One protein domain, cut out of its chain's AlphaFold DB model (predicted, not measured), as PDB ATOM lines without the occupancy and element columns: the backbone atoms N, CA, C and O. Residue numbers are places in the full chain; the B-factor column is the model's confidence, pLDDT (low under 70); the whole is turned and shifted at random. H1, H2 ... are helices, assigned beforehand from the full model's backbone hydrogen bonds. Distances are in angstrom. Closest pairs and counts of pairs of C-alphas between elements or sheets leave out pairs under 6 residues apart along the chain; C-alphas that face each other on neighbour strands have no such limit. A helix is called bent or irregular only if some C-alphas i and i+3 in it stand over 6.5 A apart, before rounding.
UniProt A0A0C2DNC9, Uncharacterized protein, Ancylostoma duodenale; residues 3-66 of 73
ATOM      1  N   TRP A   3     229.438 131.575 159.529       77.00
ATOM      2  CA  TRP A   3     228.897 131.492 160.876       77.00
ATOM      3  C   TRP A   3     227.624 132.333 160.975       77.00
ATOM      4  O   TRP A   3     227.552 133.456 160.470       77.00
ATOM      5  N   ALA A   4     226.605 131.763 161.609       74.00
ATOM      6  CA  ALA A   4     225.330 132.414 161.842       74.00
ATOM      7  C   ALA A   4     224.724 131.890 163.142       74.00
ATOM      8  O   ALA A   4     224.754 130.687 163.405       74.00
ATOM      9  N   GLU A   5     224.120 132.783 163.911       74.06
ATOM     10  CA  GLU A   5     223.322 132.458 165.081       74.06
ATOM     11  C   GLU A   5     221.865 132.836 164.819       74.06
ATOM     12  O   GLU A   5     221.553 133.910 164.297       74.06
ATOM     13  N   VAL A   6     220.954 131.942 165.187       73.06
ATOM     14  CA  VAL A   6     219.514 132.179 165.124       73.06
ATOM     15  C   VAL A   6     218.921 131.809 166.471       73.06
ATOM     16  O   VAL A   6     219.209 130.747 167.015       73.06
ATOM     17  N   SER A   7     218.080 132.688 166.998       71.12
ATOM     18  CA  SER A   7     217.364 132.512 168.251       71.12
ATOM     19  C   SER A   7     215.878 132.790 168.069       71.12
ATOM     20  O   SER A   7     215.439 133.315 167.044       71.12
ATOM     21  N   ALA A   8     215.088 132.474 169.094       71.31
ATOM     22  CA  ALA A   8     213.669 132.818 169.118       71.31
ATOM     23  C   ALA A   8     213.417 134.339 169.060       71.31
ATOM     24  O   ALA A   8     212.326 134.766 168.694       71.31
ATOM     25  N   THR A   9     214.409 135.152 169.432       70.56
ATOM     26  CA  THR A   9     214.297 136.611 169.559       70.56
ATOM     27  C   THR A   9     215.024 137.375 168.454       70.56
ATOM     28  O   THR A   9     214.852 138.588 168.351       70.56
ATOM     29  N   GLY A  10     215.797 136.705 167.595       67.88
ATOM     30  CA  GLY A  10     216.498 137.364 166.500       67.88
ATOM     31  C   GLY A  10     217.489 136.470 165.762       67.88
ATOM     32  O   GLY A  10     217.638 135.285 166.040       67.88
ATOM     33  N   ARG A  11     218.185 137.059 164.790       76.94
ATOM     34  CA  ARG A  11     219.251 136.403 164.018       76.94
ATOM     35  C   ARG A  11     220.491 137.283 163.966       76.94
ATOM     36  O   ARG A  11     220.355 138.510 163.942       76.94
ATOM     37  N   SER A  12     221.670 136.673 163.922       70.75
ATOM     38  CA  SER A  12     222.922 137.381 163.698       70.75
ATOM     39  C   SER A  12     223.128 137.765 162.239       70.75
ATOM     40  O   SER A  12     222.556 137.134 161.343       70.75
ATOM     41  N   PRO A  13     223.954 138.793 161.967       75.81
ATOM     42  CA  PRO A  13     224.569 138.935 160.662       75.81
ATOM     43  C   PRO A  13     225.292 137.637 160.295       75.81
ATOM     44  O   PRO A  13     225.814 136.930 161.162       75.81
ATOM     45  N   LEU A  14     225.303 137.326 159.001       79.06
ATOM     46  CA  LEU A  14     226.108 136.234 158.469       79.06
ATOM     47  C   LEU A  14     227.573 136.667 158.509       79.06
ATOM     48  O   LEU A  14     227.954 137.612 157.817       79.06
ATOM     49  N   ILE A  15     228.381 135.982 159.313       77.94
ATOM     50  CA  ILE A  15     229.820 136.220 159.386       77.94
ATOM     51  C   ILE A  15     230.482 135.282 158.384       77.94
ATOM     52  O   ILE A  15     230.402 134.057 158.502       77.94
ATOM     53  N   PHE A  16     231.108 135.863 157.366       75.62
ATOM     54  CA  PHE A  16     231.823 135.107 156.349       75.62
ATOM     55  C   PHE A  16     233.275 134.930 156.776       75.62
ATOM     56  O   PHE A  16     234.015 135.896 156.925       75.62
ATOM     57  N   GLU A  17     233.684 133.680 156.942       70.69
ATOM     58  CA  GLU A  17     235.078 133.316 157.160       70.69
ATOM     59  C   GLU A  17     235.774 133.088 155.818       70.69
ATOM     60  O   GLU A  17     235.249 132.369 154.950       70.69
ATOM     61  N   GLU A  18     236.968 133.660 155.665       67.44
ATOM     62  CA  GLU A  18     237.763 133.539 154.447       67.44
ATOM     63  C   GLU A  18     238.100 132.084 154.096       67.44
ATOM     64  O   GLU A  18     238.288 131.201 154.938       67.44
ATOM     65  N   LYS A  19     238.152 131.815 152.791       53.88
ATOM     66  CA  LYS A  19     238.400 130.480 152.253       53.88
ATOM     67  C   LYS A  19     239.863 130.095 152.495       53.88
ATOM     68  O   LYS A  19     240.756 130.716 151.937       53.88
ATOM     69  N   GLY A  20     240.090 129.040 153.279       57.00
ATOM     70  CA  GLY A  20     241.435 128.569 153.634       57.00
ATOM     71  C   GLY A  20     241.925 129.049 155.000       57.00
ATOM     72  O   GLY A  20     242.984 128.607 155.434       57.00
ATOM     73  N   ALA A  21     241.144 129.875 155.704       58.75
ATOM     74  CA  ALA A  21     241.330 130.051 157.133       58.75
ATOM     75  C   ALA A  21     240.997 128.716 157.813       58.75
ATOM     76  O   ALA A  21     239.844 128.284 157.851       58.75
ATOM     77  N   GLU A  22     242.022 128.024 158.309       61.62
ATOM     78  CA  GLU A  22     241.829 127.060 159.391       61.62
ATOM     79  C   GLU A  22     241.036 127.777 160.491       61.62
ATOM     80  O   GLU A  22     241.236 128.982 160.656       61.62
ATOM     81  N   ILE A  23     240.113 127.096 161.189       62.22
ATOM     82  CA  ILE A  23     239.308 127.721 162.254       62.22
ATOM     83  C   ILE A  23     240.273 128.204 163.333       62.22
ATOM     84  O   ILE A  23     240.616 127.485 164.273       62.22
ATOM     85  N   ASN A  24     240.758 129.425 163.154       70.25
ATOM     86  CA  ASN A  24     241.718 130.025 164.032       70.25
ATOM     87  C   ASN A  24     240.912 130.382 165.263       70.25
ATOM     88  O   ASN A  24     239.991 131.200 165.219       70.25
ATOM     89  N   THR A  25     241.234 129.708 166.359       68.62
ATOM     90  CA  THR A  25     240.559 129.905 167.635       68.62
ATOM     91  C   THR A  25     240.549 131.383 168.032       68.62
ATOM     92  O   THR A  25     239.597 131.825 168.667       68.62
ATOM     93  N   ASP A  26     241.552 132.155 167.603       76.44
ATOM     94  CA  ASP A  26     241.641 133.594 167.850       76.44
ATOM     95  C   ASP A  26     240.671 134.398 166.984       76.44
ATOM     96  O   ASP A  26     239.990 135.277 167.503       76.44
ATOM     97  N   PHE A  27     240.530 134.053 165.698       77.19
ATOM     98  CA  PHE A  27     239.525 134.671 164.829       77.19
ATOM     99  C   PHE A  27     238.118 134.430 165.383       77.19
ATOM    100  O   PHE A  27     237.334 135.363 165.534       77.19
ATOM    101  N   TYR A  28     237.821 133.184 165.755       75.81
ATOM    102  CA  TYR A  28     236.525 132.831 166.323       75.81
ATOM    103  C   TYR A  28     236.264 133.559 167.652       75.81
ATOM    104  O   TYR A  28     235.150 134.000 167.928       75.81
ATOM    105  N   LEU A  29     237.289 133.724 168.488       77.12
ATOM    106  CA  LEU A  29     237.140 134.409 169.768       77.12
ATOM    107  C   LEU A  29     236.894 135.917 169.605       77.12
ATOM    108  O   LEU A  29     236.026 136.471 170.280       77.12
ATOM    109  N   GLU A  30     237.641 136.583 168.726       79.88
ATOM    110  CA  GLU A  30     237.534 138.032 168.532       79.88
ATOM    111  C   GLU A  30     236.331 138.417 167.664       79.88
ATOM    112  O   GLU A  30     235.499 139.227 168.079       79.88
ATOM    113  N   GLU A  31     236.201 137.825 166.478       77.00
ATOM    114  CA  GLU A  31     235.223 138.269 165.481       77.00
ATOM    115  C   GLU A  31     233.828 137.698 165.723       77.00
ATOM    116  O   GLU A  31     232.838 138.374 165.464       77.00
ATOM    117  N   VAL A  32     233.729 136.479 166.259       77.62
ATOM    118  CA  VAL A  32     232.429 135.840 166.509       77.62
ATOM    119  C   VAL A  32     231.988 136.077 167.950       77.62
ATOM    120  O   VAL A  32     230.924 136.638 168.209       77.62
ATOM    121  N   LEU A  33     232.815 135.688 168.919       77.12
ATOM    122  CA  LEU A  33     232.425 135.689 170.330       77.12
ATOM    123  C   LEU A  33     232.364 137.081 170.957       77.12
ATOM    124  O   LEU A  33     231.355 137.448 171.560       77.12
ATOM    125  N   LYS A  34     233.435 137.863 170.835       79.94
ATOM    126  CA  LYS A  34     233.501 139.183 171.470       79.94
ATOM    127  C   LYS A  34     232.648 140.218 170.753       79.94
ATOM    128  O   LYS A  34     231.936 140.962 171.425       79.94
ATOM    129  N   LYS A  35     232.725 140.278 169.421       79.88
ATOM    130  CA  LYS A  35     232.016 141.301 168.641       79.88
ATOM    131  C   LYS A  35     230.523 141.036 168.514       79.88
ATOM    132  O   LYS A  35     229.743 141.956 168.722       79.88
ATOM    133  N   GLU A  36     230.122 139.805 168.208       76.75
ATOM    134  CA  GLU A  36     228.726 139.517 167.854       76.75
ATOM    135  C   GLU A  36     227.971 138.821 168.987       76.75
ATOM    136  O   GLU A  36     226.861 139.226 169.343       76.75
ATOM    137  N   LEU A  37     228.581 137.799 169.591       75.00
ATOM    138  CA  LEU A  37     227.899 136.945 170.554       75.00
ATOM    139  C   LEU A  37     227.720 137.618 171.923       75.00
ATOM    140  O   LEU A  37     226.654 137.516 172.515       75.00
ATOM    141  N   SER A  38     228.729 138.325 172.442       72.12
ATOM    142  CA  SER A  38     228.664 138.938 173.780       72.12
ATOM    143  C   SER A  38     227.622 140.060 173.913       72.12
ATOM    144  O   SER A  38     226.886 140.072 174.904       72.12
ATOM    145  N   PRO A  39     227.485 140.990 172.950       73.00
ATOM    146  CA  PRO A  39     226.409 141.976 173.001       73.00
ATOM    147  C   PRO A  39     225.030 141.313 172.893       73.00
ATOM    148  O   PRO A  39     224.139 141.610 173.691       73.00
ATOM    149  N   ARG A  40     224.877 140.336 171.984       70.50
ATOM    150  CA  ARG A  40     223.617 139.599 171.827       70.50
ATOM    151  C   ARG A  40     223.263 138.744 173.030       70.50
ATOM    152  O   ARG A  40     222.087 138.671 173.375       70.50
ATOM    153  N   SER A  41     224.241 138.121 173.684       68.31
ATOM    154  CA  SER A  41     224.014 137.298 174.876       68.31
ATOM    155  C   SER A  41     223.306 138.100 175.956       68.31
ATOM    156  O   SER A  41     222.370 137.611 176.588       68.31
ATOM    157  N   ARG A  42     223.735 139.351 176.139       68.38
ATOM    158  CA  ARG A  42     223.176 140.273 177.128       68.38
ATOM    159  C   ARG A  42     221.780 140.736 176.742       68.38
ATOM    160  O   ARG A  42     220.907 140.774 177.601       68.38
ATOM    161  N   GLU A  43     221.573 141.063 175.471       70.19
ATOM    162  CA  GLU A  43     220.307 141.614 174.983       70.19
ATOM    163  C   GLU A  43     219.203 140.553 174.870       70.19
ATOM    164  O   GLU A  43     218.073 140.765 175.309       70.19
ATOM    165  N   HIS A  44     219.529 139.390 174.312       67.06
ATOM    166  CA  HIS A  44     218.538 138.412 173.865       67.06
ATOM    167  C   HIS A  44     218.499 137.133 174.693       67.06
ATOM    168  O   HIS A  44     217.469 136.458 174.706       67.06
ATOM    169  N   PHE A  45     219.588 136.801 175.385       62.59
ATOM    170  CA  PHE A  45     219.754 135.489 176.009       62.59
ATOM    171  C   PHE A  45     219.975 135.539 177.520       62.59
ATOM    172  O   PHE A  45     220.212 134.499 178.127       62.59
ATOM    173  N   LYS A  46     219.918 136.722 178.150       65.75
ATOM    174  CA  LYS A  46     220.229 136.904 179.582       65.75
ATOM    175  C   LYS A  46     221.556 136.237 179.996       65.75
ATOM    176  O   LYS A  46     221.676 135.750 181.111       65.75
ATOM    177  N   ASN A  47     222.550 136.223 179.104       62.62
ATOM    178  CA  ASN A  47     223.845 135.538 179.250       62.62
ATOM    179  C   ASN A  47     223.820 133.997 179.240       62.62
ATOM    180  O   ASN A  47     224.830 133.382 179.588       62.62
ATOM    181  N   SER A  48     222.730 133.370 178.796       59.34
ATOM    182  CA  SER A  48     222.636 131.920 178.610       59.34
ATOM    183  C   SER A  48     222.836 131.545 177.145       59.34
ATOM    184  O   SER A  48     221.921 131.639 176.329       59.34
ATOM    185  N   ILE A  49     224.055 131.131 176.798       64.69
ATOM    186  CA  ILE A  49     224.373 130.624 175.460       64.69
ATOM    187  C   ILE A  49     224.934 129.213 175.575       64.69
ATOM    188  O   ILE A  49     225.858 128.956 176.348       64.69
ATOM    189  N   GLN A  50     224.395 128.307 174.760       61.38
ATOM    190  CA  GLN A  50     224.942 126.972 174.551       61.38
ATOM    191  C   GLN A  50     225.820 126.990 173.296       61.38
ATOM    192  O   GLN A  50     225.311 127.008 172.177       61.38
ATOM    193  N   LEU A  51     227.144 127.002 173.472       64.69
ATOM    194  CA  LEU A  51     228.079 126.863 172.353       64.69
ATOM    195  C   LEU A  51     228.594 125.430 172.303       64.69
ATOM    196  O   LEU A  51     229.261 124.965 173.224       64.69
ATOM    197  N   LEU A  52     228.364 124.757 171.180       57.44
ATOM    198  CA  LEU A  52     229.019 123.491 170.856       57.44
ATOM    199  C   LEU A  52     230.406 123.783 170.268       57.44
ATOM    200  O   LEU A  52     230.622 123.645 169.064       57.44
ATOM    201  N   ASN A  53     231.342 124.241 171.103       63.38
ATOM    202  CA  ASN A  53     232.709 124.521 170.670       63.38
ATOM    203  C   ASN A  53     233.722 123.588 171.350       63.38
ATOM    204  O   ASN A  53     233.755 123.480 172.569       63.38
ATOM    205  N   LYS A  54     234.572 122.932 170.547       63.62
ATOM    206  CA  LYS A  54     235.604 121.989 171.015       63.62
ATOM    207  C   LYS A  54     236.896 122.672 171.484       63.62
ATOM    208  O   LYS A  54     237.773 122.009 172.039       63.62
ATOM    209  N   PHE A  55     237.061 123.975 171.246       70.94
ATOM    210  CA  PHE A  55     238.286 124.692 171.598       70.94
ATOM    211  C   PHE A  55     238.281 125.158 173.061       70.94
ATOM    212  O   PHE A  55     237.522 126.047 173.449       70.94
ATOM    213  N   LYS A  56     239.229 124.645 173.860       75.81
ATOM    214  CA  LYS A  56     239.377 124.985 175.291       75.81
ATOM    215  C   LYS A  56     239.530 126.482 175.567       75.81
ATOM    216  O   LYS A  56     239.031 126.977 176.573       75.81
ATOM    217  N   LYS A  57     240.216 127.218 174.682       76.56
ATOM    218  CA  LYS A  57     240.407 128.674 174.815       76.56
ATOM    219  C   LYS A  57     239.074 129.425 174.723       76.56
ATOM    220  O   LYS A  57     238.831 130.334 175.509       76.56
ATOM    221  N   VAL A  58     238.202 128.992 173.814       71.44
ATOM    222  CA  VAL A  58     236.853 129.541 173.645       71.44
ATOM    223  C   VAL A  58     235.963 129.173 174.832       71.44
ATOM    224  O   VAL A  58     235.345 130.064 175.409       71.44
ATOM    225  N   GLN A  59     235.957 127.905 175.256       73.38
ATOM    226  CA  GLN A  59     235.208 127.463 176.442       73.38
ATOM    227  C   GLN A  59     235.600 128.264 177.690       73.38
ATOM    228  O   GLN A  59     234.735 128.719 178.435       73.38
ATOM    229  N   ARG A  60     236.906 128.480 177.906       79.88
ATOM    230  CA  ARG A  60     237.412 129.273 179.033       79.88
ATOM    231  C   ARG A  60     236.892 130.707 178.997       79.88
ATOM    232  O   ARG A  60     236.366 131.174 180.001       79.88
ATOM    233  N   TRP A  61     236.995 131.377 177.851       80.75
ATOM    234  CA  TRP A  61     236.495 132.744 177.714       80.75
ATOM    235  C   TRP A  61     234.985 132.823 177.970       80.75
ATOM    236  O   TRP A  61     234.530 133.728 178.667       80.75
ATOM    237  N   CYS A  62     234.215 131.845 177.480       75.12
ATOM    238  CA  CYS A  62     232.773 131.776 177.716       75.12
ATOM    239  C   CYS A  62     232.446 131.614 179.203       75.12
ATOM    240  O   CYS A  62     231.618 132.358 179.709       75.12
ATOM    241  N   ARG A  63     233.146 130.733 179.930       75.25
ATOM    242  CA  ARG A  63     232.976 130.579 181.390       75.25
ATOM    243  C   ARG A  63     233.285 131.860 182.167       75.25
ATOM    244  O   ARG A  63     232.660 132.117 183.187       75.25
ATOM    245  N   GLU A  64     234.260 132.640 181.708       80.75
ATOM    246  CA  GLU A  64     234.670 133.885 182.366       80.75
ATOM    247  C   GLU A  64     233.714 135.060 182.068       80.75
ATOM    248  O   GLU A  64     233.631 135.987 182.870       80.75
ATOM    249  N   ASN A  65     232.990 135.040 180.939       76.38
ATOM    250  CA  ASN A  65     232.221 136.196 180.449       76.38
ATOM    251  C   ASN A  65     230.705 135.959 180.318       76.38
ATOM    252  O   ASN A  65     229.955 136.928 180.182       76.38
ATOM    253  N   LEU A  66     230.243 134.707 180.355       72.94
ATOM    254  CA  LEU A  66     228.837 134.315 180.233       72.94
ATOM    255  C   LEU A  66     228.412 133.557 181.495       72.94
ATOM    256  O   LEU A  66     228.921 132.476 181.785       72.94
TER     257      LEU A  66
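This is residues 3 to 66 of the 73 residues of an uncharacterized protein of Ancylostoma duodenale (UniProt A0A0C2DNC9). What would one see first? A long helix, H1, runs through the middle, with the shorter H2 on one side of it and, on the other side, a long stretch without named elements, residues 3 to 24, which folds back on itself near its beginning. The long link from H1 runs back to where H2 begins, and both helices run roughly the same way. What is it made of? The printed part has 64 residues with two named helices, H1 then H2, and no named strand; the class is all helix, though under half of the residues, 30 of 64, are in named elements. It is compact, with a radius of gyration of the C-alphas of 11.7 A and spans of 33 by 25 by 17 A.

Where is the longest helix? H1, residues 25 to 44, measures 24.4 A from C-alpha 25 at (240.559, 129.905, 167.635) to C-alpha 44 at (218.538, 138.412, 173.865). It has a kink of 44 degrees near residue 33, and it is only just irregular: C-alphas 35 and 38 are 6.6 A apart. Where is the other helix? H2, residues 56 to 65, measures 14.3 A and ends with C-alpha 65 at (232.221, 136.196, 180.449).

How does H2 stand to H1? They only just touch, with 3 pairs of C-alphas within 8 A; the closest C-alphas are those of Leu 29 and Val 58, 6.2 A apart. H1 touches H2 with residues 25 to 29 alone. Their lines stand at a shallow tilt of 29 degrees, the same way. What do the backbones show? In H2 every O i to N i+4 pair is within hydrogen-bond range; in H1, 11 of 16 are. Residues 6 to 7 pair with residues 10 to 11, antiparallel.

How large is it? The two C-alphas farthest apart, those of Gly 20 and Lys 46, are 34.5 A apart. Is it continuous? The printed part has no cut, and the link from H1 to H2, 11 residues, is long. Where is confidence low? The pLDDT is under 70 for 21 residues, among them residues 18 to 23 and 44 to 54.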